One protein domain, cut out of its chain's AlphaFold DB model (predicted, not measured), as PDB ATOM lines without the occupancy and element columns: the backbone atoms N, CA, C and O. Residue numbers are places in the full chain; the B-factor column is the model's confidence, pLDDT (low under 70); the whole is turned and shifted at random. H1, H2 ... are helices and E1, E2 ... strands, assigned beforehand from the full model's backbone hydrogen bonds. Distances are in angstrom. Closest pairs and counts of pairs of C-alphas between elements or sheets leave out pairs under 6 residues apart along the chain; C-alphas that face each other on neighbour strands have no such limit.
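Overview. This is residues 309 to 481 of the 553 residues of an uncharacterized protein of Polynucleobacter sp (UniProt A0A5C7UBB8). A twisted sheet of four strands, E1, E2, E7 and E4, and a small sheet of three, E3, E6 and E5, make a sandwich with crossed strands at one end of an elongated domain. Three helices, H2, H3 and H4, form a loose cluster at the other end, with H1 between them and the sandwich. The printed part has 173 residues with four named helices and seven named strands, in the order E1 E2 E3 H1 E4 E5 E6 E7 H2 H3 H4; under half of the residues are in named elements, and the class is mixed, helices and strands. The larger sheet, in the order E1 E2 E7 E4, is mixed, and the smaller, E3 E6 E5, is antiparallel. The whole is compact, with a radius of gyration of the C-alphas of 16.1 A and spans of 50 by 31 by 29 A.

Along the chain. In the larger sheet, E1 is residues 313 to 315, beginning at C-alpha 313 (-3.513, 13.411, 96.288). E2, residues 330 to 338, is 20.7 A long and bends by 67 degrees at residue 333. E7, residues 418 to 425, is 22.2 A long, and E4, residues 382 to 388, 20.0 A. The smaller sheet has E3, residues 346 to 349, E6, residues 405 to 408, and E5, residues 398 to 400. H1, residues 360 to 370, is 14.2 A long; H2 is residues 433 to 439; H3, residues 443 to 452, is 14.5 A. H4, residues 469 to 479, is 15.2 A and ends at C-alpha 479 (15.313, 10.550, 107.398).

Arrangement. E1 is parallel to E2, with N 313 and O 333 at 2.8 A. E2 and E7 are antiparallel, with N 336 and O 420 at 2.8 A, as are E7 and E4, with N 385 and O 421 at 2.9 A. The two sheets form a sandwich, two sheets face to face, with strands at 56 degrees. E5 and E6 are a hairpin, with N 399 and O 407 at 2.8 A; E3 is antiparallel to E6, with N 406 and O 348 at 2.8 A. H3 only grazes the larger sheet, with residues 449 to 452. H1 touches H3, the closest C-alphas being those of Ile 362 and Val 445, 6.3 A apart. H4 is close to but not clearly touching H3, at a shallow tilt of 11 degrees, the same way; the closest C-alphas, of Met 450 and Ser 479, are 7.2 A apart. H2 is close to but not clearly touching H4, about perpendicular at 87 degrees, with the C-alphas of Ile 436 and Met 472 closest at 7.8 A. In H1, H2, H3 and H4 every O i to N i+4 pair is within hydrogen-bond range.

Size, cuts and confidence. The C-alphas farthest apart are those of Arg 415 and Asp 460, 51.8 A. The printed part has no cut. The links E1 to E2, H1 to E4 and H3 to H4 are long. Mean pLDDT of the printed part is 85.7; residues 309 to 311, 456 to 465 and 481 are under 70.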
ATOM      1  N   TYR A 309      -0.228  21.584 105.560       46.38
ATOM      2  CA  TYR A 309      -0.314  20.161 105.222       46.38
ATOM      3  C   TYR A 309      -0.042  19.975 103.721       46.38
ATOM      4  O   TYR A 309      -0.834  20.411 102.890       46.38
ATOM      5  N   ASP A 310       1.047  19.304 103.352       57.41
ATOM      6  CA  ASP A 310       1.144  18.651 102.045       57.41
ATOM      7  C   ASP A 310       0.151  17.482 102.053       57.41
ATOM      8  O   ASP A 310       0.466  16.405 102.543       57.41
ATOM      9  N   GLN A 311      -1.098  17.742 101.655       62.56
ATOM     10  CA  GLN A 311      -2.258  16.858 101.877       62.56
ATOM     11  C   GLN A 311      -2.293  15.627 100.965       62.56
ATOM     12  O   GLN A 311      -3.252  14.852 101.001       62.56
ATOM     13  N   GLY A 312      -1.253  15.449 100.153       73.62
ATOM     14  CA  GLY A 312      -1.210  14.414  99.144       73.62
ATOM     15  C   GLY A 312      -2.306  14.575  98.087       73.62
ATOM     16  O   GLY A 312      -2.978  15.600  97.964       73.62
ATOM     17  N   LEU A 313      -2.472  13.530  97.293       82.69
ATOM     18  CA  LEU A 313      -3.513  13.411  96.288       82.69
ATOM     19  C   LEU A 313      -4.867  13.119  96.949       82.69
ATOM     20  O   LEU A 313      -4.981  12.199  97.756       82.69
ATOM     21  N   ARG A 314      -5.916  13.844  96.555       84.38
ATOM     22  CA  ARG A 314      -7.288  13.583  97.010       84.38
ATOM     23  C   ARG A 314      -8.082  12.813  95.959       84.38
ATOM     24  O   ARG A 314      -8.079  13.183  94.784       84.38
ATOM     25  N   LEU A 315      -8.756  11.751  96.385       84.75
ATOM     26  CA  LEU A 315      -9.548  10.858  95.548       84.75
ATOM     27  C   LEU A 315     -10.972  10.769  96.108       84.75
ATOM     28  O   LEU A 315     -11.167  10.165  97.156       84.75
ATOM     29  N   PRO A 316     -11.987  11.322  95.435       80.75
ATOM     30  CA  PRO A 316     -11.920  12.137  94.225       80.75
ATOM     31  C   PRO A 316     -11.336  13.537  94.491       80.75
ATOM     32  O   PRO A 316     -11.324  14.018  95.619       80.75
ATOM     33  N   ALA A 317     -10.881  14.222  93.438       77.69
ATOM     34  CA  ALA A 317     -10.192  15.517  93.555       77.69
ATOM     35  C   ALA A 317     -11.045  16.643  94.169       77.69
ATOM     36  O   ALA A 317     -10.502  17.614  94.686       77.69
ATOM     37  N   TRP A 318     -12.372  16.521  94.090       76.25
ATOM     38  CA  TRP A 318     -13.324  17.462  94.684       76.25
ATOM     39  C   TRP A 318     -13.614  17.182  96.161       76.25
ATOM     40  O   TRP A 318     -14.385  17.915  96.777       76.25
ATOM     41  N   ASP A 319     -13.057  16.115  96.738       80.31
ATOM     42  CA  ASP A 319     -13.220  15.874  98.159       80.31
ATOM     43  C   ASP A 319     -12.400  16.884  98.974       80.31
ATOM     44  O   ASP A 319     -11.212  17.118  98.747       80.31
ATOM     45  N   ASP A 320     -13.071  17.475  99.955       77.06
ATOM     46  CA  ASP A 320     -12.551  18.530 100.830       77.06
ATOM     47  C   ASP A 320     -12.249  18.001 102.233       77.06
ATOM     48  O   ASP A 320     -12.206  18.760 103.204       77.06
ATOM     49  N   PHE A 321     -12.109  16.684 102.373       83.31
ATOM     50  CA  PHE A 321     -11.753  16.084 103.642       83.31
ATOM     51  C   PHE A 321     -10.352  16.527 104.074       83.31
ATOM     52  O   PHE A 321      -9.357  16.318 103.380       83.31
ATOM     53  N   LEU A 322     -10.299  17.144 105.253       82.75
ATOM     54  CA  LEU A 322      -9.074  17.509 105.940       82.75
ATOM     55  C   LEU A 322      -9.050  16.736 107.258       82.75
ATOM     56  O   LEU A 322      -9.880  17.023 108.127       82.75
ATOM     57  N   PRO A 323      -8.149  15.754 107.423       83.06
ATOM     58  CA  PRO A 323      -8.108  14.956 108.637       83.06
ATOM     59  C   PRO A 323      -7.774  15.872 109.824       83.06
ATOM     60  O   PRO A 323      -6.728  16.525 109.818       83.06
ATOM     61  N   PRO A 324      -8.613  15.928 110.872       81.81
ATOM     62  CA  PRO A 324      -8.351  16.796 112.022       81.81
ATOM     63  C   PRO A 324      -7.194  16.286 112.883       81.81
ATOM     64  O   PRO A 324      -6.677  16.994 113.741       81.81
ATOM     65  N   THR A 325      -6.814  15.023 112.711       86.56
ATOM     66  CA  THR A 325      -5.701  14.398 113.414       86.56
ATOM     67  C   THR A 325      -4.974  13.499 112.440       86.56
ATOM     68  O   THR A 325      -5.597  12.646 111.815       86.56
ATOM     69  N   ILE A 326      -3.665  13.684 112.330       86.25
ATOM     70  CA  ILE A 326      -2.760  12.851 111.540       86.25
ATOM     71  C   ILE A 326      -1.809  12.170 112.525       86.25
ATOM     72  O   ILE A 326      -1.454  12.751 113.554       86.25
ATOM     73  N   LEU A 327      -1.423  10.928 112.240       87.44
ATOM     74  CA  LEU A 327      -0.456  10.211 113.067       87.44
ATOM     75  C   LEU A 327       0.885  10.977 113.112       87.44
ATOM     76  O   LEU A 327       1.339  11.470 112.078       87.44
ATOM     77  N   PRO A 328       1.552  11.086 114.277       87.25
ATOM     78  CA  PRO A 328       2.802  11.835 114.386       87.25
ATOM     79  C   PRO A 328       3.891  11.292 113.457       87.25
ATOM     80  O   PRO A 328       4.040  10.072 113.330       87.25
ATOM     81  N   ASN A 329       4.672  12.202 112.866       87.25
ATOM     82  CA  ASN A 329       5.751  11.933 111.903       87.25
ATOM     83  C   ASN A 329       5.300  11.217 110.618       87.25
ATOM     84  O   ASN A 329       6.130  10.645 109.905       87.25
ATOM     85  N   MET A 330       4.008  11.267 110.298       87.06
ATOM     86  CA  MET A 330       3.452  10.759 109.048       87.06
ATOM     87  C   MET A 330       3.042  11.919 108.140       87.06
ATOM     88  O   MET A 330       2.415  12.879 108.589       87.06
ATOM     89  N   ARG A 331       3.376  11.816 106.854       86.19
ATOM     90  CA  ARG A 331       2.973  12.765 105.811       86.19
ATOM     91  C   ARG A 331       1.928  12.110 104.906       86.19
ATOM     92  O   ARG A 331       2.197  11.013 104.408       86.19
ATOM     93  N   PRO A 332       0.751  12.721 104.698       87.75
ATOM     94  CA  PRO A 332      -0.264  12.159 103.820       87.75
ATOM     95  C   PRO A 332       0.172  12.219 102.357       87.75
ATOM     96  O   PRO A 332       0.725  13.208 101.891       87.75
ATOM     97  N   VAL A 333      -0.063  11.119 101.645       87.62
ATOM     98  CA  VAL A 333       0.255  10.962 100.220       87.62
ATOM     99  C   VAL A 333      -1.013  10.778  99.407       87.62
ATOM    100  O   VAL A 333      -1.116  11.345  98.324       87.62
ATOM    101  N   ILE A 334      -1.974  10.004  99.913       88.56
ATOM    102  CA  ILE A 334      -3.294   9.852  99.299       88.56
ATOM    103  C   ILE A 334      -4.357   9.951 100.388       88.56
ATOM    104  O   ILE A 334      -4.222   9.330 101.440       88.56
ATOM    105  N   THR A 335      -5.432  10.670 100.097       90.25
ATOM    106  CA  THR A 335      -6.673  10.667 100.871       90.25
ATOM    107  C   THR A 335      -7.802  10.242  99.942       90.25
ATOM    108  O   THR A 335      -8.040  10.901  98.935       90.25
ATOM    109  N   ALA A 336      -8.467   9.131 100.245       90.25
ATOM    110  CA  ALA A 336      -9.492   8.526  99.411       90.25
ATOM    111  C   ALA A 336     -10.833   8.434 100.148       90.25
ATOM    112  O   ALA A 336     -10.928   7.792 101.192       90.25
ATOM    113  N   LEU A 337     -11.876   9.034  99.586       90.00
ATOM    114  CA  LEU A 337     -13.265   8.839  99.983       90.00
ATOM    115  C   LEU A 337     -13.714   7.446  99.544       90.00
ATOM    116  O   LEU A 337     -13.683   7.122  98.356       90.00
ATOM    117  N   THR A 338     -14.139   6.624 100.500       89.12
ATOM    118  CA  THR A 338     -14.448   5.212 100.247       89.12
ATOM    119  C   THR A 338     -15.890   4.883 100.577       89.12
ATOM    120  O   THR A 338     -16.408   5.280 101.625       89.12
ATOM    121  N   THR A 339     -16.506   4.095  99.704       87.81
ATOM    122  CA  THR A 339     -17.766   3.405  99.968       87.81
ATOM    123  C   THR A 339     -17.479   1.995 100.465       87.81
ATOM    124  O   THR A 339     -16.528   1.355 100.029       87.81
ATOM    125  N   VAL A 340     -18.299   1.511 101.388       88.62
ATOM    126  CA  VAL A 340     -18.214   0.156 101.928       88.62
ATOM    127  C   VAL A 340     -19.045  -0.780 101.059       88.62
ATOM    128  O   VAL A 340     -20.145  -0.419 100.660       88.62
ATOM    129  N   ASP A 341     -18.558  -1.981 100.782       87.00
ATOM    130  CA  ASP A 341     -19.342  -2.983 100.051       87.00
ATOM    131  C   ASP A 341     -20.575  -3.490 100.845       87.00
ATOM    132  O   ASP A 341     -20.742  -3.196 102.038       87.00
ATOM    133  N   ASP A 342     -21.439  -4.277 100.200       82.88
ATOM    134  CA  ASP A 342     -22.643  -4.876 100.797       82.88
ATOM    135  C   ASP A 342     -22.316  -5.741 102.026       82.88
ATOM    136  O   ASP A 342     -23.011  -5.675 103.043       82.88
ATOM    137  N   ASP A 343     -21.192  -6.464 101.988       84.19
ATOM    138  CA  ASP A 343     -20.686  -7.265 103.111       84.19
ATOM    139  C   ASP A 343     -20.117  -6.416 104.265       84.19
ATOM    140  O   ASP A 343     -19.754  -6.932 105.330       84.19
ATOM    141  N   GLY A 344     -20.009  -5.099 104.075       84.25
ATOM    142  CA  GLY A 344     -19.555  -4.165 105.097       84.25
ATOM    143  C   GLY A 344     -18.042  -4.174 105.335       84.25
ATOM    144  O   GLY A 344     -17.578  -3.527 106.272       84.25
ATOM    145  N   LYS A 345     -17.263  -4.936 104.557       89.81
ATOM    146  CA  LYS A 345     -15.842  -5.190 104.849       89.81
ATOM    147  C   LYS A 345     -14.881  -4.567 103.854       89.81
ATOM    148  O   LYS A 345     -13.929  -3.933 104.290       89.81
ATOM    149  N   MET A 346     -15.082  -4.754 102.556       90.81
ATOM    150  CA  MET A 346     -14.153  -4.233 101.555       90.81
ATOM    151  C   MET A 346     -14.260  -2.704 101.466       90.81
ATOM    152  O   MET A 346     -15.368  -2.166 101.472       90.81
ATOM    153  N   LEU A 347     -13.109  -2.020 101.416       89.69
ATOM    154  CA  LEU A 347     -13.031  -0.553 101.377       89.69
ATOM    155  C   LEU A 347     -12.333  -0.030 100.127       89.69
ATOM    156  O   LEU A 347     -12.783   0.947  99.536       89.69
ATOM    157  N   LEU A 348     -11.201  -0.636  99.762       90.69
ATOM    158  CA  LEU A 348     -10.377  -0.173  98.650       90.69
ATOM    159  C   LEU A 348      -9.499  -1.301  98.125       90.69
ATOM    160  O   LEU A 348      -8.915  -2.051  98.906       90.69
ATOM    161  N   ASP A 349      -9.348  -1.363  96.808       90.75
ATOM    162  CA  ASP A 349      -8.315  -2.161  96.160       90.75
ATOM    163  C   ASP A 349      -7.159  -1.247  95.727       90.75
ATOM    164  O   ASP A 349      -7.347  -0.301  94.962       90.75
ATOM    165  N   LEU A 350      -5.946  -1.518  96.216       88.06
ATOM    166  CA  LEU A 350      -4.747  -0.747  95.870       88.06
ATOM    167  C   LEU A 350      -4.292  -0.960  94.416       88.06
ATOM    168  O   LEU A 350      -3.476  -0.184  93.916       88.06
ATOM    169  N   ASN A 351      -4.793  -2.000  93.744       87.81
ATOM    170  CA  ASN A 351      -4.538  -2.255  92.327       87.81
ATOM    171  C   ASN A 351      -5.385  -1.360  91.412       87.81
ATOM    172  O   ASN A 351      -4.977  -1.081  90.285       87.81
ATOM    173  N   GLU A 352      -6.544  -0.908  91.891       85.62
ATOM    174  CA  GLU A 352      -7.567  -0.229  91.094       85.62
ATOM    175  C   GLU A 352      -7.935   1.124  91.720       85.62
ATOM    176  O   GLU A 352      -9.005   1.316  92.289       85.62
ATOM    177  N   LEU A 353      -7.039   2.107  91.579       81.62
ATOM    178  CA  LEU A 353      -7.247   3.482  92.067       81.62
ATOM    179  C   LEU A 353      -7.810   4.431  90.984       81.62
ATOM    180  O   LEU A 353      -7.718   5.657  91.096       81.62
ATOM    181  N   GLY A 354      -8.404   3.870  89.926       79.00
ATOM    182  CA  GLY A 354      -9.028   4.613  88.830       79.00
ATOM    183  C   GLY A 354      -8.010   5.274  87.894       79.00
ATOM    184  O   GLY A 354      -7.230   4.596  87.234       79.00
ATOM    185  N   GLU A 355      -8.042   6.608  87.802       78.38
ATOM    186  CA  GLU A 355      -7.119   7.390  86.954       78.38
ATOM    187  C   GLU A 355      -5.686   7.448  87.509       78.38
ATOM    188  O   GLU A 355      -4.761   7.883  86.819       78.38
ATOM    189  N   TRP A 356      -5.508   7.021  88.757       82.69
ATOM    190  CA  TRP A 356      -4.247   7.056  89.480       82.69
ATOM    191  C   TRP A 356      -3.765   5.637  89.764       82.69
ATOM    192  O   TRP A 356      -4.544   4.687  89.769       82.69
ATOM    193  N   GLY A 357      -2.466   5.485  90.006       84.25
ATOM    194  CA  GLY A 357      -1.865   4.195  90.324       84.25
ATOM    195  C   GLY A 357      -0.680   4.351  91.265       84.25
ATOM    196  O   GLY A 357       0.031   5.357  91.230       84.25
ATOM    197  N   ILE A 358      -0.471   3.344  92.109       86.50
ATOM    198  CA  ILE A 358       0.732   3.227  92.935       86.50
ATOM    199  C   ILE A 358       1.853   2.643  92.068       86.50
ATOM    200  O   ILE A 358       1.607   1.788  91.217       86.50
ATOM    201  N   SER A 359       3.095   3.095  92.282       88.50
ATOM    202  CA  SER A 359       4.265   2.525  91.602       88.50
ATOM    203  C   SER A 359       4.276   0.993  91.748       88.50
ATOM    204  O   SER A 359       4.174   0.511  92.882       88.50
ATOM    205  N   PRO A 360       4.449   0.215  90.660       89.44
ATOM    206  CA  PRO A 360       4.423  -1.248  90.715       89.44
ATOM    207  C   PRO A 360       5.392  -1.844  91.742       89.44
ATOM    208  O   PRO A 360       5.097  -2.867  92.353       89.44
ATOM    209  N   MET A 361       6.530  -1.185  91.973       88.00
ATOM    210  CA  MET A 361       7.537  -1.610  92.950       88.00
ATOM    211  C   MET A 361       7.059  -1.430  94.391       88.00
ATOM    212  O   MET A 361       7.234  -2.325  95.212       88.00
ATOM    213  N   ILE A 362       6.406  -0.301  94.689       90.50
ATOM    214  CA  ILE A 362       5.807  -0.047  96.006       90.50
ATOM    215  C   ILE A 362       4.660  -1.027  96.237       90.50
ATOM    216  O   ILE A 362       4.560  -1.620  97.304       90.50
ATOM    217  N   LEU A 363       3.823  -1.254  95.226       90.88
ATOM    218  CA  LEU A 363       2.722  -2.205  95.317       90.88
ATOM    219  C   LEU A 363       3.225  -3.636  95.571       90.88
ATOM    220  O   LEU A 363       2.664  -4.344  96.405       90.88
ATOM    221  N   LYS A 364       4.316  -4.044  94.910       91.56
ATOM    222  CA  LYS A 364       4.968  -5.339  95.147       91.56
ATOM    223  C   LYS A 364       5.489  -5.457  96.584       91.56
ATOM    224  O   LYS A 364       5.197  -6.446  97.249       91.56
ATOM    225  N   PHE A 365       6.169  -4.426  97.085       92.81
ATOM    226  CA  PHE A 365       6.629  -4.353  98.475       92.81
ATOM    227  C   PHE A 365       5.478  -4.464  99.486       92.81
ATOM    228  O   PHE A 365       5.570  -5.219 100.457       92.81
ATOM    229  N   ILE A 366       4.359  -3.779  99.224       92.38
ATOM    230  CA  ILE A 366       3.157  -3.872 100.058       92.38
ATOM    231  C   ILE A 366       2.651  -5.315 100.103       92.38
ATOM    232  O   ILE A 366       2.478  -5.864 101.187       92.38
ATOM    233  N   LYS A 367       2.459  -5.950  98.945       92.38
ATOM    234  CA  LYS A 367       1.889  -7.301  98.857       92.38
ATOM    235  C   LYS A 367       2.783  -8.387  99.454       92.38
ATOM    236  O   LYS A 367       2.281  -9.283 100.127       92.38
ATOM    237  N   GLU A 368       4.090  -8.317  99.203       92.06
ATOM    238  CA  GLU A 368       5.033  -9.377  99.579       92.06
ATOM    239  C   GLU A 368       5.562  -9.244 101.013       92.06
ATOM    240  O   GLU A 368       5.910 -10.257 101.619       92.06
ATOM    241  N   SER A 369       5.652  -8.030 101.570       90.19
ATOM    242  CA  SER A 369       6.332  -7.798 102.858       90.19
ATOM    243  C   SER A 369       5.525  -6.990 103.880       90.19
ATOM    244  O   SER A 369       5.615  -7.282 105.073       90.19
ATOM    245  N   GLU A 370       4.720  -6.005 103.462       92.38
ATOM    246  CA  GLU A 370       4.119  -5.035 104.398       92.38
ATOM    247  C   GLU A 370       2.616  -5.179 104.654       92.38
ATOM    248  O   GLU A 370       2.116  -4.566 105.595       92.38
ATOM    249  N   ALA A 371       1.883  -5.997 103.897       90.94
ATOM    250  CA  ALA A 371       0.429  -6.147 104.015       90.94
ATOM    251  C   ALA A 371      -0.097  -6.296 105.469       90.94
ATOM    252  O   ALA A 371      -0.986  -5.537 105.859       90.94
ATOM    253  N   PRO A 372       0.470  -7.154 106.348       91.94
ATOM    254  CA  PRO A 372      -0.024  -7.291 107.725       91.94
ATOM    255  C   PRO A 372       0.410  -6.162 108.686       91.94
ATOM    256  O   PRO A 372       0.004  -6.157 109.860       91.94
ATOM    257  N   PHE A 373       1.263  -5.241 108.230       93.19
ATOM    258  CA  PHE A 373       1.890  -4.186 109.034       93.19
ATOM    259  C   PHE A 373       1.489  -2.774 108.602       93.19
ATOM    260  O   PHE A 373       1.503  -1.873 109.436       93.19
ATOM    261  N   ILE A 374       1.093  -2.582 107.343       93.06
ATOM    262  CA  ILE A 374       0.783  -1.270 106.764       93.06
ATOM    263  C   ILE A 374      -0.399  -0.569 107.448       93.06
ATOM    264  O   ILE A 374      -0.485   0.650 107.422       93.06
ATOM    265  N   THR A 375      -1.305  -1.291 108.107       93.44
ATOM    266  CA  THR A 375      -2.422  -0.674 108.848       93.44
ATOM    267  C   THR A 375      -2.081  -0.333 110.301       93.44
ATOM    268  O   THR A 375      -2.908   0.229 111.010       93.44
ATOM    269  N   LYS A 376      -0.860  -0.643 110.758       93.00
ATOM    270  CA  LYS A 376      -0.435  -0.485 112.155       93.00
ATOM    271  C   LYS A 376       0.582   0.635 112.298       93.00
ATOM    272  O   LYS A 376       1.536   0.732 111.520       93.00
ATOM    273  N   TYR A 377       0.422   1.466 113.320       91.75
ATOM    274  CA  TYR A 377       1.321   2.594 113.529       91.75
ATOM    275  C   TYR A 377       2.737   2.113 113.901       91.75
ATOM    276  O   TYR A 377       2.903   1.201 114.710       91.75
ATOM    277  N   ARG A 378       3.770   2.722 113.295       92.12
ATOM    278  CA  ARG A 378       5.216   2.416 113.459       92.12
ATOM    279  C   ARG A 378       5.693   1.035 112.999       92.12
ATOM    280  O   ARG A 378       6.894   0.769 113.019       92.12
ATOM    281  N   LYS A 379       4.787   0.158 112.563       93.69
ATOM    282  CA  LYS A 379       5.130  -1.193 112.096       93.69
ATOM    283  C   LYS A 379       5.581  -1.238 110.642       93.69
ATOM    284  O   LYS A 379       6.123  -2.259 110.234       93.69
ATOM    285  N   SER A 380       5.358  -0.164 109.891       93.88
ATOM    286  CA  SER A 380       5.725  -0.023 108.488       93.88
ATOM    287  C   SER A 380       6.071   1.435 108.178       93.88
ATOM    288  O   SER A 380       5.639   2.351 108.881       93.88
ATOM    289  N   VAL A 381       6.863   1.643 107.127       92.69
ATOM    290  CA  VAL A 381       7.238   2.980 106.627       92.69
ATOM    291  C   VAL A 381       6.057   3.634 105.906       92.69
ATOM    292  O   VAL A 381       5.971   4.858 105.830       92.69
ATOM    293  N   LEU A 382       5.133   2.817 105.401       93.81
ATOM    294  CA  LEU A 382       3.846   3.242 104.878       93.81
ATOM    295  C   LEU A 382       2.779   2.986 105.932       93.81
ATOM    296  O   LEU A 382       2.824   1.971 106.620       93.81
ATOM    297  N   ASN A 383       1.793   3.868 106.041       94.00
ATOM    298  CA  ASN A 383       0.640   3.599 106.884       94.00
ATOM    299  C   ASN A 383      -0.676   3.925 106.181       94.00
ATOM    300  O   ASN A 383      -0.838   5.023 105.652       94.00
ATOM    301  N   ILE A 384      -1.609   2.971 106.205       94.75
ATOM    302  CA  ILE A 384      -2.997   3.161 105.790       94.75
ATOM    303  C   ILE A 384      -3.849   3.299 107.048       94.75
ATOM    304  O   ILE A 384      -3.919   2.385 107.867       94.75
ATOM    305  N   SER A 385      -4.515   4.440 107.165       94.44
ATOM    306  CA  SER A 385      -5.406   4.780 108.270       94.44
ATOM    307  C   SER A 385      -6.841   4.939 107.773       94.44
ATOM    308  O   SER A 385      -7.068   5.502 106.702       94.44
ATOM    309  N   LEU A 386      -7.816   4.480 108.561       94.69
ATOM    310  CA  LEU A 386      -9.243   4.659 108.284       94.69
ATOM    311  C   LEU A 386      -9.819   5.769 109.161       94.69
ATOM    312  O   LEU A 386      -9.719   5.715 110.384       94.69
ATOM    313  N   TYR A 387     -10.500   6.725 108.546       93.31
ATOM    314  CA  TYR A 387     -11.291   7.744 109.219       93.31
ATOM    315  C   TYR A 387     -12.767   7.411 109.089       93.31
ATOM    316  O   TYR A 387     -13.258   7.109 108.002       93.31
ATOM    317  N   ARG A 388     -13.493   7.511 110.200       91.00
ATOM    318  CA  ARG A 388     -14.957   7.498 110.218       91.00
ATOM    319  C   ARG A 388     -15.429   8.904 110.535       91.00
ATOM    320  O   ARG A 388     -15.240   9.367 111.663       91.00
ATOM    321  N   LYS A 389     -16.064   9.561 109.562       85.94
ATOM    322  CA  LYS A 389     -16.294  11.011 109.606       85.94
ATOM    323  C   LYS A 389     -14.959  11.734 109.850       85.94
ATOM    324  O   LYS A 389     -14.013  11.532 109.098       85.94
ATOM    325  N   ASP A 390     -14.862  12.461 110.958       85.31
ATOM    326  CA  ASP A 390     -13.685  13.227 111.368       85.31
ATOM    327  C   ASP A 390     -12.817  12.488 112.408       85.31
ATOM    328  O   ASP A 390     -11.907  13.065 112.991       85.31
ATOM    329  N   THR A 391     -13.095  11.218 112.718       90.25
ATOM    330  CA  THR A 391     -12.371  10.473 113.766       90.25
ATOM    331  C   THR A 391     -11.459   9.412 113.166       90.25
ATOM    332  O   THR A 391     -11.923   8.560 112.408       90.25
ATOM    333  N   LEU A 392     -10.180   9.437 113.554       92.44
ATOM    334  CA  LEU A 392      -9.209   8.397 113.223       92.44
ATOM    335  C   LEU A 392      -9.575   7.082 113.929       92.44
ATOM    336  O   LEU A 392      -9.811   7.057 115.139       92.44
ATOM    337  N   GLY A 393      -9.646   6.004 113.155       90.56
ATOM    338  CA  GLY A 393      -9.844   4.644 113.638       90.56
ATOM    339  C   GLY A 393      -8.600   4.061 114.300       90.56
ATOM    340  O   GLY A 393      -7.492   4.559 114.121       90.56
ATOM    341  N   GLY A 394      -8.792   2.994 115.073       88.88
ATOM    342  CA  GLY A 394      -7.679   2.238 115.641       88.88
ATOM    343  C   GLY A 394      -7.027   1.310 114.617       88.88
ATOM    344  O   GLY A 394      -7.638   0.943 113.612       88.88
ATOM    345  N   ASP A 395      -5.808   0.867 114.923       88.06
ATOM    346  CA  ASP A 395      -5.047  -0.129 114.152       88.06
ATOM    347  C   ASP A 395      -5.807  -1.463 113.958       88.06
ATOM    348  O   ASP A 395      -5.472  -2.259 113.085       88.06
ATOM    349  N   ASP A 396      -6.827  -1.727 114.779       88.75
ATOM    350  CA  ASP A 396      -7.674  -2.923 114.760       88.75
ATOM    351  C   ASP A 396      -8.957  -2.765 113.928       88.75
ATOM    352  O   ASP A 396      -9.842  -3.622 113.978       88.75
ATOM    353  N   TRP A 397      -9.101  -1.671 113.176       91.69
ATOM    354  CA  TRP A 397     -10.283  -1.445 112.338       91.69
ATOM    355  C   TRP A 397     -10.142  -2.069 110.957       91.69
ATOM    356  O   TRP A 397     -11.124  -2.599 110.434       91.69
ATOM    357  N   ILE A 398      -8.936  -2.026 110.391       94.88
ATOM    358  CA  ILE A 398      -8.658  -2.451 109.020       94.88
ATOM    359  C   ILE A 398      -7.411  -3.326 108.921       94.88
ATOM    360  O   ILE A 398      -6.462  -3.210 109.696       94.88
ATOM    361  N   GLU A 399      -7.400  -4.163 107.897       94.62
ATOM    362  CA  GLU A 399      -6.260  -4.954 107.469       94.62
ATOM    363  C   GLU A 399      -6.061  -4.835 105.961       94.62
ATOM    364  O   GLU A 399      -6.992  -4.537 105.210       94.62
ATOM    365  N   CYS A 400      -4.829  -5.073 105.522       93.81
ATOM    366  CA  CYS A 400      -4.502  -5.208 104.114       93.81
ATOM    367  C   CYS A 400      -4.162  -6.673 103.831       93.81
ATOM    368  O   CYS A 400      -3.341  -7.278 104.524       93.81
ATOM    369  N   THR A 401      -4.816  -7.259 102.831       92.38
ATOM    370  CA  THR A 401      -4.534  -8.624 102.384       92.38
ATOM    371  C   THR A 401      -3.284  -8.648 101.504       92.38
ATOM    372  O   THR A 401      -2.898  -7.641 100.909       92.38
ATOM    373  N   SER A 402      -2.659  -9.820 101.352       90.06
ATOM    374  CA  SER A 402      -1.516 -10.013 100.443       90.06
ATOM    375  C   SER A 402      -1.845  -9.738  98.969       90.06
ATOM    376  O   SER A 402      -0.950  -9.610  98.141       90.06
ATOM    377  N   GLU A 403      -3.128  -9.636  98.619       89.06
ATOM    378  CA  GLU A 403      -3.586  -9.291  97.270       89.06
ATOM    379  C   GLU A 403      -3.624  -7.770  97.032       89.06
ATOM    380  O   GLU A 403      -3.718  -7.332  95.883       89.06
ATOM    381  N   GLY A 404      -3.452  -6.963  98.086       86.75
ATOM    382  CA  GLY A 404      -3.529  -5.501  98.040       86.75
ATOM    383  C   GLY A 404      -4.930  -4.947  98.304       86.75
ATOM    384  O   GLY A 404      -5.184  -3.787  97.993       86.75
ATOM    385  N   ILE A 405      -5.830  -5.748  98.878       92.38
ATOM    386  CA  ILE A 405      -7.187  -5.320  99.229       92.38
ATOM    387  C   ILE A 405      -7.188  -4.828 100.675       92.38
ATOM    388  O   ILE A 405      -6.727  -5.526 101.579       92.38
ATOM    389  N   VAL A 406      -7.713  -3.627 100.900       93.12
ATOM    390  CA  VAL A 406      -7.935  -3.062 102.232       93.12
ATOM    391  C   VAL A 406      -9.365  -3.365 102.659       93.12
ATOM    392  O   VAL A 406     -10.328  -2.959 102.000       93.12
ATOM    393  N   GLN A 407      -9.503  -4.069 103.779       94.62
ATOM    394  CA  GLN A 407     -10.790  -4.488 104.321       94.62
ATOM    395  C   GLN A 407     -10.880  -4.253 105.829       94.62
ATOM    396  O   GLN A 407      -9.877  -4.227 106.538       94.62
ATOM    397  N   ALA A 408     -12.096  -4.091 106.335       93.81
ATOM    398  CA  ALA A 408     -12.375  -3.949 107.750       93.81
ATOM    399  C   ALA A 408     -12.473  -5.311 108.454       93.81
ATOM    400  O   ALA A 408     -13.079  -6.254 107.941       93.81
ATOM    401  N   TYR A 409     -11.954  -5.396 109.683       91.81
ATOM    402  CA  TYR A 409     -12.057  -6.605 110.514       91.81
ATOM    403  C   TYR A 409     -13.506  -6.954 110.871       91.81
ATOM    404  O   TYR A 409     -13.881  -8.124 110.994       91.81
ATOM    405  N   ARG A 410     -14.331  -5.923 111.068       90.69
ATOM    406  CA  ARG A 410     -15.756  -6.034 111.383       90.69
ATOM    407  C   ARG A 410     -16.561  -5.287 110.325       90.69
ATOM    408  O   ARG A 410     -16.082  -4.256 109.860       90.69
ATOM    409  N   PRO A 411     -17.780  -5.751 109.998       91.12
ATOM    410  CA  PRO A 411     -18.665  -5.020 109.101       91.12
ATOM    411  C   PRO A 411     -18.862  -3.579 109.579       91.12
ATOM    412  O   PRO A 411     -19.307  -3.338 110.707       91.12
ATOM    413  N   LEU A 412     -18.492  -2.623 108.734       91.56
ATOM    414  CA  LEU A 412     -18.674  -1.205 108.971       91.56
ATOM    415  C   LEU A 412     -20.126  -0.806 108.729       91.56
ATOM    416  O   LEU A 412     -20.847  -1.379 107.916       91.56
ATOM    417  N   ASN A 413     -20.558   0.228 109.443       90.00
ATOM    418  CA  ASN A 413     -21.892   0.777 109.270       90.00
ATOM    419  C   ASN A 413     -21.930   1.639 108.000       90.00
ATOM    420  O   ASN A 413     -21.278   2.685 107.971       90.00
ATOM    421  N   GLN A 414     -22.718   1.226 107.004       89.31
ATOM    422  CA  GLN A 414     -22.884   1.919 105.720       89.31
ATOM    423  C   GLN A 414     -23.510   3.315 105.857       89.31
ATOM    424  O   GLN A 414     -23.408   4.130 104.947       89.31
ATOM    425  N   ARG A 415     -24.136   3.626 106.999       89.75
ATOM    426  CA  ARG A 415     -24.701   4.955 107.279       89.75
ATOM    427  C   ARG A 415     -23.636   6.034 107.447       89.75
ATOM    428  O   ARG A 415     -23.905   7.206 107.200       89.75
ATOM    429  N   ASN A 416     -22.436   5.652 107.881       89.06
ATOM    430  CA  ASN A 416     -21.322   6.583 108.006       89.06
ATOM    431  C   ASN A 416     -20.577   6.710 106.676       89.06
ATOM    432  O   ASN A 416     -20.542   5.774 105.883       89.06
ATOM    433  N   HIS A 417     -19.921   7.850 106.479       87.94
ATOM    434  CA  HIS A 417     -18.917   8.012 105.435       87.94
ATOM    435  C   HIS A 417     -17.517   7.763 106.006       87.94
ATOM    436  O   HIS A 417     -17.242   8.068 107.178       87.94
ATOM    437  N   TYR A 418     -16.646   7.212 105.166       92.12
ATOM    438  CA  TYR A 418     -15.296   6.812 105.532       92.12
ATOM    439  C   TYR A 418     -14.275   7.393 104.559       92.12
ATOM    440  O   TYR A 418     -14.554   7.521 103.367       92.12
ATOM    441  N   HIS A 419     -13.089   7.697 105.078       92.62
ATOM    442  CA  HIS A 419     -11.941   8.080 104.265       92.62
ATOM    443  C   HIS A 419     -10.757   7.186 104.614       92.62
ATOM    444  O   HIS A 419     -10.464   6.974 105.791       92.62
ATOM    445  N   LEU A 420     -10.059   6.682 103.607       93.00
ATOM    446  CA  LEU A 420      -8.767   6.039 103.771       93.00
ATOM    447  C   LEU A 420      -7.662   7.047 103.506       93.00
ATOM    448  O   LEU A 420      -7.727   7.823 102.558       93.00
ATOM    449  N   MET A 421      -6.623   7.012 104.324       92.19
ATOM    450  CA  MET A 421      -5.461   7.866 104.157       92.19
ATOM    451  C   MET A 421      -4.209   7.007 104.090       92.19
ATOM    452  O   MET A 421      -3.899   6.297 105.043       92.19
ATOM    453  N   LEU A 422      -3.491   7.085 102.972       92.12
ATOM    454  CA  LEU A 422      -2.153   6.527 102.827       92.12
ATOM    455  C   LEU A 422      -1.135   7.602 103.192       92.12
ATOM    456  O   LEU A 422      -1.129   8.695 102.625       92.12
ATOM    457  N   THR A 423      -0.246   7.262 104.110       91.94
ATOM    458  CA  THR A 423       0.800   8.141 104.618       91.94
ATOM    459  C   THR A 423       2.175   7.489 104.519       91.94
ATOM    460  O   THR A 423       2.295   6.264 104.489       91.94
ATOM    461  N   VAL A 424       3.214   8.321 104.474       91.50
ATOM    462  CA  VAL A 424       4.624   7.916 104.536       91.50
ATOM    463  C   VAL A 424       5.241   8.444 105.827       91.50
ATOM    464  O   VAL A 424       5.044   9.604 106.195       91.50
ATOM    465  N   CYS A 425       6.023   7.603 106.496       91.00
ATOM    466  CA  CYS A 425       6.791   7.984 107.668       91.00
ATOM    467  C   CYS A 425       7.979   8.869 107.274       91.00
ATOM    468  O   CYS A 425       8.818   8.486 106.458       91.00
ATOM    469  N   THR A 426       8.036  10.059 107.865       88.19
ATOM    470  CA  THR A 426       9.079  11.067 107.609       88.19
ATOM    471  C   THR A 426      10.325  10.869 108.463       88.19
ATOM    472  O   THR A 426      11.415  11.228 108.035       88.19
ATOM    473  N   ASP A 427      10.172  10.268 109.642       88.44
ATOM    474  CA  ASP A 427      11.253   9.999 110.585       88.44
ATOM    475  C   ASP A 427      11.292   8.504 110.888       88.44
ATOM    476  O   ASP A 427      10.455   7.988 111.624       88.44
ATOM    477  N   TRP A 428      12.263   7.795 110.319       91.06
ATOM    478  CA  TRP A 428      12.353   6.342 110.442       91.06
ATOM    479  C   TRP A 428      12.902   5.886 111.796       91.06
ATOM    480  O   TRP A 428      12.838   4.697 112.099       91.06
ATOM    481  N   THR A 429      13.384   6.798 112.650       89.75
ATOM    482  CA  THR A 429      13.905   6.446 113.986       89.75
ATOM    483  C   THR A 429      12.812   5.933 114.926       89.75
ATOM    484  O   THR A 429      13.097   5.216 115.885       89.75
ATOM    485  N   ILE A 430      11.549   6.273 114.645       90.12
ATOM    486  CA  ILE A 430      10.392   5.835 115.434       90.12
ATOM    487  C   ILE A 430       9.861   4.465 115.012       90.12
ATOM    488  O   ILE A 430       8.957   3.947 115.674       90.12
ATOM    489  N   LEU A 431      10.330   3.935 113.880       92.75
ATOM    490  CA  LEU A 431       9.863   2.667 113.341       92.75
ATOM    491  C   LEU A 431      10.438   1.505 114.142       92.75
ATOM    492  O   LEU A 431      11.547   1.557 114.678       92.75
ATOM    493  N   ASP A 432       9.681   0.418 114.189       93.94
ATOM    494  CA  ASP A 432      10.165  -0.808 114.801       93.94
ATOM    495  C   ASP A 432      11.349  -1.380 114.014       93.94
ATOM    496  O   ASP A 432      11.385  -1.339 112.783       93.94
ATOM    497  N   LYS A 433      12.303  -1.989 114.727       91.25
ATOM    498  CA  LYS A 433      13.504  -2.584 114.115       91.25
ATOM    499  C   LYS A 433      13.159  -3.592 113.021       91.25
ATOM    500  O   LYS A 433      13.789  -3.581 111.971       91.25
ATOM    501  N   ASP A 434      12.118  -4.391 113.238       93.19
ATOM    502  CA  ASP A 434      11.647  -5.372 112.261       93.19
ATOM    503  C   ASP A 434      11.161  -4.704 110.965       93.19
ATOM    504  O   ASP A 434      11.309  -5.274 109.889       93.19
ATOM    505  N   ALA A 435      10.583  -3.499 111.040       92.62
ATOM    506  CA  ALA A 435      10.140  -2.747 109.865       92.62
ATOM    507  C   ALA A 435      11.332  -2.249 109.040       92.62
ATOM    508  O   ALA A 435      11.337  -2.363 107.815       92.62
ATOM    509  N   ILE A 436      12.368  -1.751 109.719       91.75
ATOM    510  CA  ILE A 436      13.622  -1.328 109.088       91.75
ATOM    511  C   ILE A 436      14.334  -2.517 108.439       91.75
ATOM    512  O   ILE A 436      14.820  -2.401 107.315       91.75
ATOM    513  N   GLU A 437      14.372  -3.669 109.111       90.81
ATOM    514  CA  GLU A 437      14.998  -4.878 108.573       90.81
ATOM    515  C   GLU A 437      14.277  -5.396 107.322       90.81
ATOM    516  O   GLU A 437      14.961  -5.749 106.367       90.81
ATOM    517  N   ARG A 438      12.937  -5.358 107.269       92.31
ATOM    518  CA  ARG A 438      12.178  -5.703 106.049       92.31
ATOM    519  C   ARG A 438      12.383  -4.697 104.919       92.31
ATOM    520  O   ARG A 438      12.548  -5.094 103.772       92.31
ATOM    521  N   LEU A 439      12.403  -3.397 105.223       90.56
ATOM    522  CA  LEU A 439      12.639  -2.355 104.217       90.56
ATOM    523  C   LEU A 439      14.034  -2.488 103.573       90.56
ATOM    524  O   LEU A 439      14.214  -2.176 102.397       90.56
ATOM    525  N   ARG A 440      15.012  -2.996 104.327       90.12
ATOM    526  CA  ARG A 440      16.388  -3.228 103.874       90.12
ATOM    527  C   ARG A 440      16.491  -4.185 102.680       90.12
ATOM    528  O   ARG A 440      17.414  -4.045 101.876       90.12
ATOM    529  N   ASP A 441      15.550  -5.123 102.570       90.00
ATOM    530  CA  ASP A 441      15.451  -6.091 101.469       90.00
ATOM    531  C   ASP A 441      14.901  -5.449 100.175       90.00
ATOM    532  O   ASP A 441      14.888  -6.082  99.120       90.00
ATOM    533  N   TRP A 442      14.467  -4.182 100.237       90.88
ATOM    534  CA  TRP A 442      13.842  -3.441  99.138       90.88
ATOM    535  C   TRP A 442      14.585  -2.133  98.813       90.88
ATOM    536  O   TRP A 442      14.039  -1.035  98.968       90.88
ATOM    537  N   PRO A 443      15.829  -2.221  98.308       87.06
ATOM    538  CA  PRO A 443      16.697  -1.068  98.075       87.06
ATOM    539  C   PRO A 443      16.087   0.014  97.180       87.06
ATOM    540  O   PRO A 443      16.204   1.207  97.452       87.06
ATOM    541  N   GLU A 444      15.390  -0.387  96.124       85.81
ATOM    542  CA  GLU A 444      14.793   0.559  95.183       85.81
ATOM    543  C   GLU A 444      13.595   1.310  95.794       85.81
ATOM    544  O   GLU A 444      13.359   2.481  95.492       85.81
ATOM    545  N   VAL A 445      12.856   0.659  96.700       89.12
ATOM    546  CA  VAL A 445      11.751   1.282  97.445       89.12
ATOM    547  C   VAL A 445      12.296   2.320  98.420       89.12
ATOM    548  O   VAL A 445      11.710   3.392  98.547       89.12
ATOM    549  N   VAL A 446      13.448   2.059  99.044       89.12
ATOM    550  CA  VAL A 446      14.130   3.023  99.921       89.12
ATOM    551  C   VAL A 446      14.461   4.316  99.182       89.12
ATOM    552  O   VAL A 446      14.160   5.389  99.700       89.12
ATOM    553  N   VAL A 447      15.004   4.239  97.961       85.19
ATOM    554  CA  VAL A 447      15.289   5.437  97.146       85.19
ATOM    555  C   VAL A 447      14.011   6.227  96.872       85.19
ATOM    556  O   VAL A 447      13.980   7.442  97.071       85.19
ATOM    557  N   LEU A 448      12.944   5.543  96.449       85.69
ATOM    558  CA  LEU A 448      11.659   6.178  96.143       85.69
ATOM    559  C   LEU A 448      11.035   6.847  97.375       85.69
ATOM    560  O   LEU A 448      10.523   7.962  97.272       85.69
ATOM    561  N   LEU A 449      11.087   6.188  98.536       87.50
ATOM    562  CA  LEU A 449      10.553   6.725  99.788       87.50
ATOM    563  C   LEU A 449      11.397   7.886 100.318       87.50
ATOM    564  O   LEU A 449      10.834   8.868 100.784       87.50
ATOM    565  N   MET A 450      12.725   7.827 100.202       84.25
ATOM    566  CA  MET A 450      13.593   8.956 100.557       84.25
ATOM    567  C   MET A 450      13.304  10.174  99.682       84.25
ATOM    568  O   MET A 450      13.134  11.283 100.194       84.25
ATOM    569  N   TYR A 451      13.155   9.959  98.373       81.31
ATOM    570  CA  TYR A 451      12.787  11.022  97.448       81.31
ATOM    571  C   TYR A 451      11.419  11.632  97.792       81.31
ATOM    572  O   TYR A 451      11.278  12.855  97.778       81.31
ATOM    573  N   SER A 452      10.424  10.814  98.162       77.06
ATOM    574  CA  SER A 452       9.079  11.303  98.502       77.06
ATOM    575  C   SER A 452       9.042  12.148  99.781       77.06
ATOM    576  O   SER A 452       8.247  13.083  99.869       77.06
ATOM    577  N   ILE A 453       9.945  11.901 100.738       77.75
ATOM    578  CA  ILE A 453      10.116  12.754 101.926       77.75
ATOM    579  C   ILE A 453      11.083  13.931 101.693       77.75
ATOM    580  O   ILE A 453      11.397  14.668 102.627       77.75
ATOM    581  N   GLY A 454      11.533  14.149 100.450       74.12
ATOM    582  CA  GLY A 454      12.390  15.273 100.062       74.12
ATOM    583  C   GLY A 454      13.871  15.088 100.401       74.12
ATOM    584  O   GLY A 454      14.609  16.071 100.497       74.12
ATOM    585  N   ARG A 455      14.319  13.845 100.604       76.50
ATOM    586  CA  ARG A 455      15.722  13.489 100.846       76.50
ATOM    587  C   ARG A 455      16.325  12.926  99.563       76.50
ATOM    588  O   ARG A 455      15.820  11.966  98.990       76.50
ATOM    589  N   VAL A 456      17.414  13.531  99.097       68.56
ATOM    590  CA  VAL A 456      18.127  13.047  97.910       68.56
ATOM    591  C   VAL A 456      19.134  11.997  98.357       68.56
ATOM    592  O   VAL A 456      20.057  12.310  99.101       68.56
ATOM    593  N   VAL A 457      18.954  10.763  97.895       68.56
ATOM    594  CA  VAL A 457      19.925   9.677  98.062       68.56
ATOM    595  C   VAL A 457      20.341   9.229  96.665       68.56
ATOM    596  O   VAL A 457      19.489   8.919  95.832       68.56
ATOM    597  N   THR A 458      21.638   9.247  96.365       60.34
ATOM    598  CA  THR A 458      22.161   8.806  95.066       60.34
ATOM    599  C   THR A 458      22.019   7.292  94.920       60.34
ATOM    600  O   THR A 458      22.370   6.548  95.835       60.34
ATOM    601  N   ALA A 459      21.535   6.823  93.764       54.78
ATOM    602  CA  ALA A 459      21.370   5.391  93.483       54.78
ATOM    603  C   ALA A 459      22.698   4.612  93.577       54.78
ATOM    604  O   ALA A 459      22.700   3.460  94.001       54.78
ATOM    605  N   ASP A 460      23.828   5.271  93.295       54.25
ATOM    606  CA  ASP A 460      25.181   4.698  93.382       54.25
ATOM    607  C   ASP A 460      25.545   4.196  94.793       54.25
ATOM    608  O   ASP A 460      26.429   3.352  94.954       54.25
ATOM    609  N   THR A 461      24.854   4.700  95.821       52.50
ATOM    610  CA  THR A 461      25.051   4.324  97.229       52.50
ATOM    611  C   THR A 461      24.417   2.968  97.560       52.50
ATOM    612  O   THR A 461      24.811   2.316  98.523       52.50
ATOM    613  N   ILE A 462      23.463   2.504  96.746       59.25
ATOM    614  CA  ILE A 462      22.667   1.299  96.999       59.25
ATOM    615  C   ILE A 462      23.023   0.227  95.961       59.25
ATOM    616  O   ILE A 462      22.258  -0.120  95.066       59.25
ATOM    617  N   ASN A 463      24.245  -0.294  96.071       49.53
ATOM    618  CA  ASN A 463      24.728  -1.394  95.240       49.53
ATOM    619  C   ASN A 463      24.376  -2.744  95.885       49.53
ATOM    620  O   ASN A 463      25.138  -3.257  96.706       49.53
ATOM    621  N   GLY A 464      23.245  -3.348  95.509       56.16
ATOM    622  CA  GLY A 464      22.948  -4.741  95.864       56.16
ATOM    623  C   GLY A 464      21.465  -5.092  95.952       56.16
ATOM    624  O   GLY A 464      20.605  -4.223  95.944       56.16
ATOM    625  N   LEU A 465      21.183  -6.394  96.075       62.72
ATOM    626  CA  LEU A 465      19.853  -6.950  96.387       62.72
ATOM    627  C   LEU A 465      19.408  -6.653  97.836       62.72
ATOM    628  O   LEU A 465      18.248  -6.853  98.164       62.72
ATOM    629  N   LEU A 466      20.336  -6.217  98.698       75.12
ATOM    630  CA  LEU A 466      20.144  -5.979 100.129       75.12
ATOM    631  C   LEU A 466      21.000  -4.784 100.568       75.12
ATOM    632  O   LEU A 466      22.195  -4.756 100.270       75.12
ATOM    633  N   ILE A 467      20.428  -3.837 101.314       79.69
ATOM    634  CA  ILE A 467      21.193  -2.721 101.892       79.69
ATOM    635  C   ILE A 467      22.012  -3.222 103.104       79.69
ATOM    636  O   ILE A 467      21.467  -3.911 103.969       79.69
ATOM    637  N   PRO A 468      23.310  -2.902 103.235       84.44
ATOM    638  CA  PRO A 468      24.073  -3.182 104.454       84.44
ATOM    639  C   PRO A 468      23.459  -2.517 105.698       84.44
ATOM    640  O   PRO A 468      22.891  -1.432 105.623       84.44
ATOM    641  N   ARG A 469      23.554  -3.157 106.873       83.88
ATOM    642  CA  ARG A 469      22.903  -2.654 108.102       83.88
ATOM    643  C   ARG A 469      23.400  -1.264 108.509       83.88
ATOM    644  O   ARG A 469      22.594  -0.423 108.871       83.88
ATOM    645  N   ASP A 470      24.702  -1.043 108.420       85.50
ATOM    646  CA  ASP A 470      25.358   0.232 108.707       85.50
ATOM    647  C   ASP A 470      24.899   1.353 107.771       85.50
ATOM    648  O   ASP A 470      24.707   2.485 108.212       85.50
ATOM    649  N   GLU A 471      24.674   1.038 106.496       84.56
ATOM    650  CA  GLU A 471      24.137   2.003 105.539       84.56
ATOM    651  C   GLU A 471      22.652   2.283 105.796       84.56
ATOM    652  O   GLU A 471      22.218   3.431 105.748       84.56
ATOM    653  N   MET A 472      21.873   1.263 106.169       87.56
ATOM    654  CA  MET A 472      20.476   1.456 106.562       87.56
ATOM    655  C   MET A 472      20.347   2.320 107.825       87.56
ATOM    656  O   MET A 472      19.499   3.207 107.865       87.56
ATOM    657  N   ASP A 473      21.207   2.120 108.827       86.44
ATOM    658  CA  ASP A 473      21.224   2.937 110.047       86.44
ATOM    659  C   ASP A 473      21.534   4.415 109.717       86.44
ATOM    660  O   ASP A 473      20.873   5.319 110.228       86.44
ATOM    661  N   ARG A 474      22.456   4.681 108.776       85.38
ATOM    662  CA  ARG A 474      22.703   6.046 108.268       85.38
ATOM    663  C   ARG A 474      21.484   6.640 107.574       85.38
ATOM    664  O   ARG A 474      21.183   7.814 107.768       85.38
ATOM    665  N   LEU A 475      20.785   5.855 106.756       85.50
ATOM    666  CA  LEU A 475      19.572   6.301 106.068       85.50
ATOM    667  C   LEU A 475      18.449   6.624 107.062       85.50
ATOM    668  O   LEU A 475      17.754   7.628 106.900       85.50
ATOM    669  N   VAL A 476      18.315   5.838 108.133       86.44
ATOM    670  CA  VAL A 476      17.406   6.138 109.246       86.44
ATOM    671  C   VAL A 476      17.764   7.484 109.887       86.44
ATOM    672  O   VAL A 476      16.884   8.337 110.027       86.44
ATOM    673  N   ASP A 477      19.039   7.745 110.168       84.75
ATOM    674  CA  ASP A 477      19.479   9.039 110.709       84.75
ATOM    675  C   ASP A 477      19.217  10.206 109.736       84.75
ATOM    676  O   ASP A 477      18.784  11.287 110.152       84.75
ATOM    677  N   ILE A 478      19.421   9.998 108.430       82.88
ATOM    678  CA  ILE A 478      19.144  10.996 107.381       82.88
ATOM    679  C   ILE A 478      17.650  11.338 107.323       82.88
ATOM    680  O   ILE A 478      17.301  12.517 107.193       82.88
ATOM    681  N   SER A 479      16.768  10.342 107.452       81.06
ATOM    682  CA  SER A 479      15.313  10.550 107.398       81.06
ATOM    683  C   SER A 479      14.840  11.550 108.464       81.06
ATOM    684  O   SER A 479      14.208  12.555 108.128       81.06
ATOM    685  N   SER A 480      15.298  11.377 109.711       76.19
ATOM    686  CA  SER A 480      14.977  12.232 110.864       76.19
ATOM    687  C   SER A 480      15.468  13.682 110.735       76.19
ATOM    688  O   SER A 480      15.103  14.550 111.525       76.19
ATOM    689  N   GLY A 481      16.327  13.969 109.750       66.31
ATOM    690  CA  GLY A 481      16.987  15.263 109.599       66.31
ATOM    691  C   GLY A 481      18.166  15.483 110.553       66.31
ATOM    692  O   GLY A 481      18.882  16.469 110.384       66.31
TER     693      GLY A 481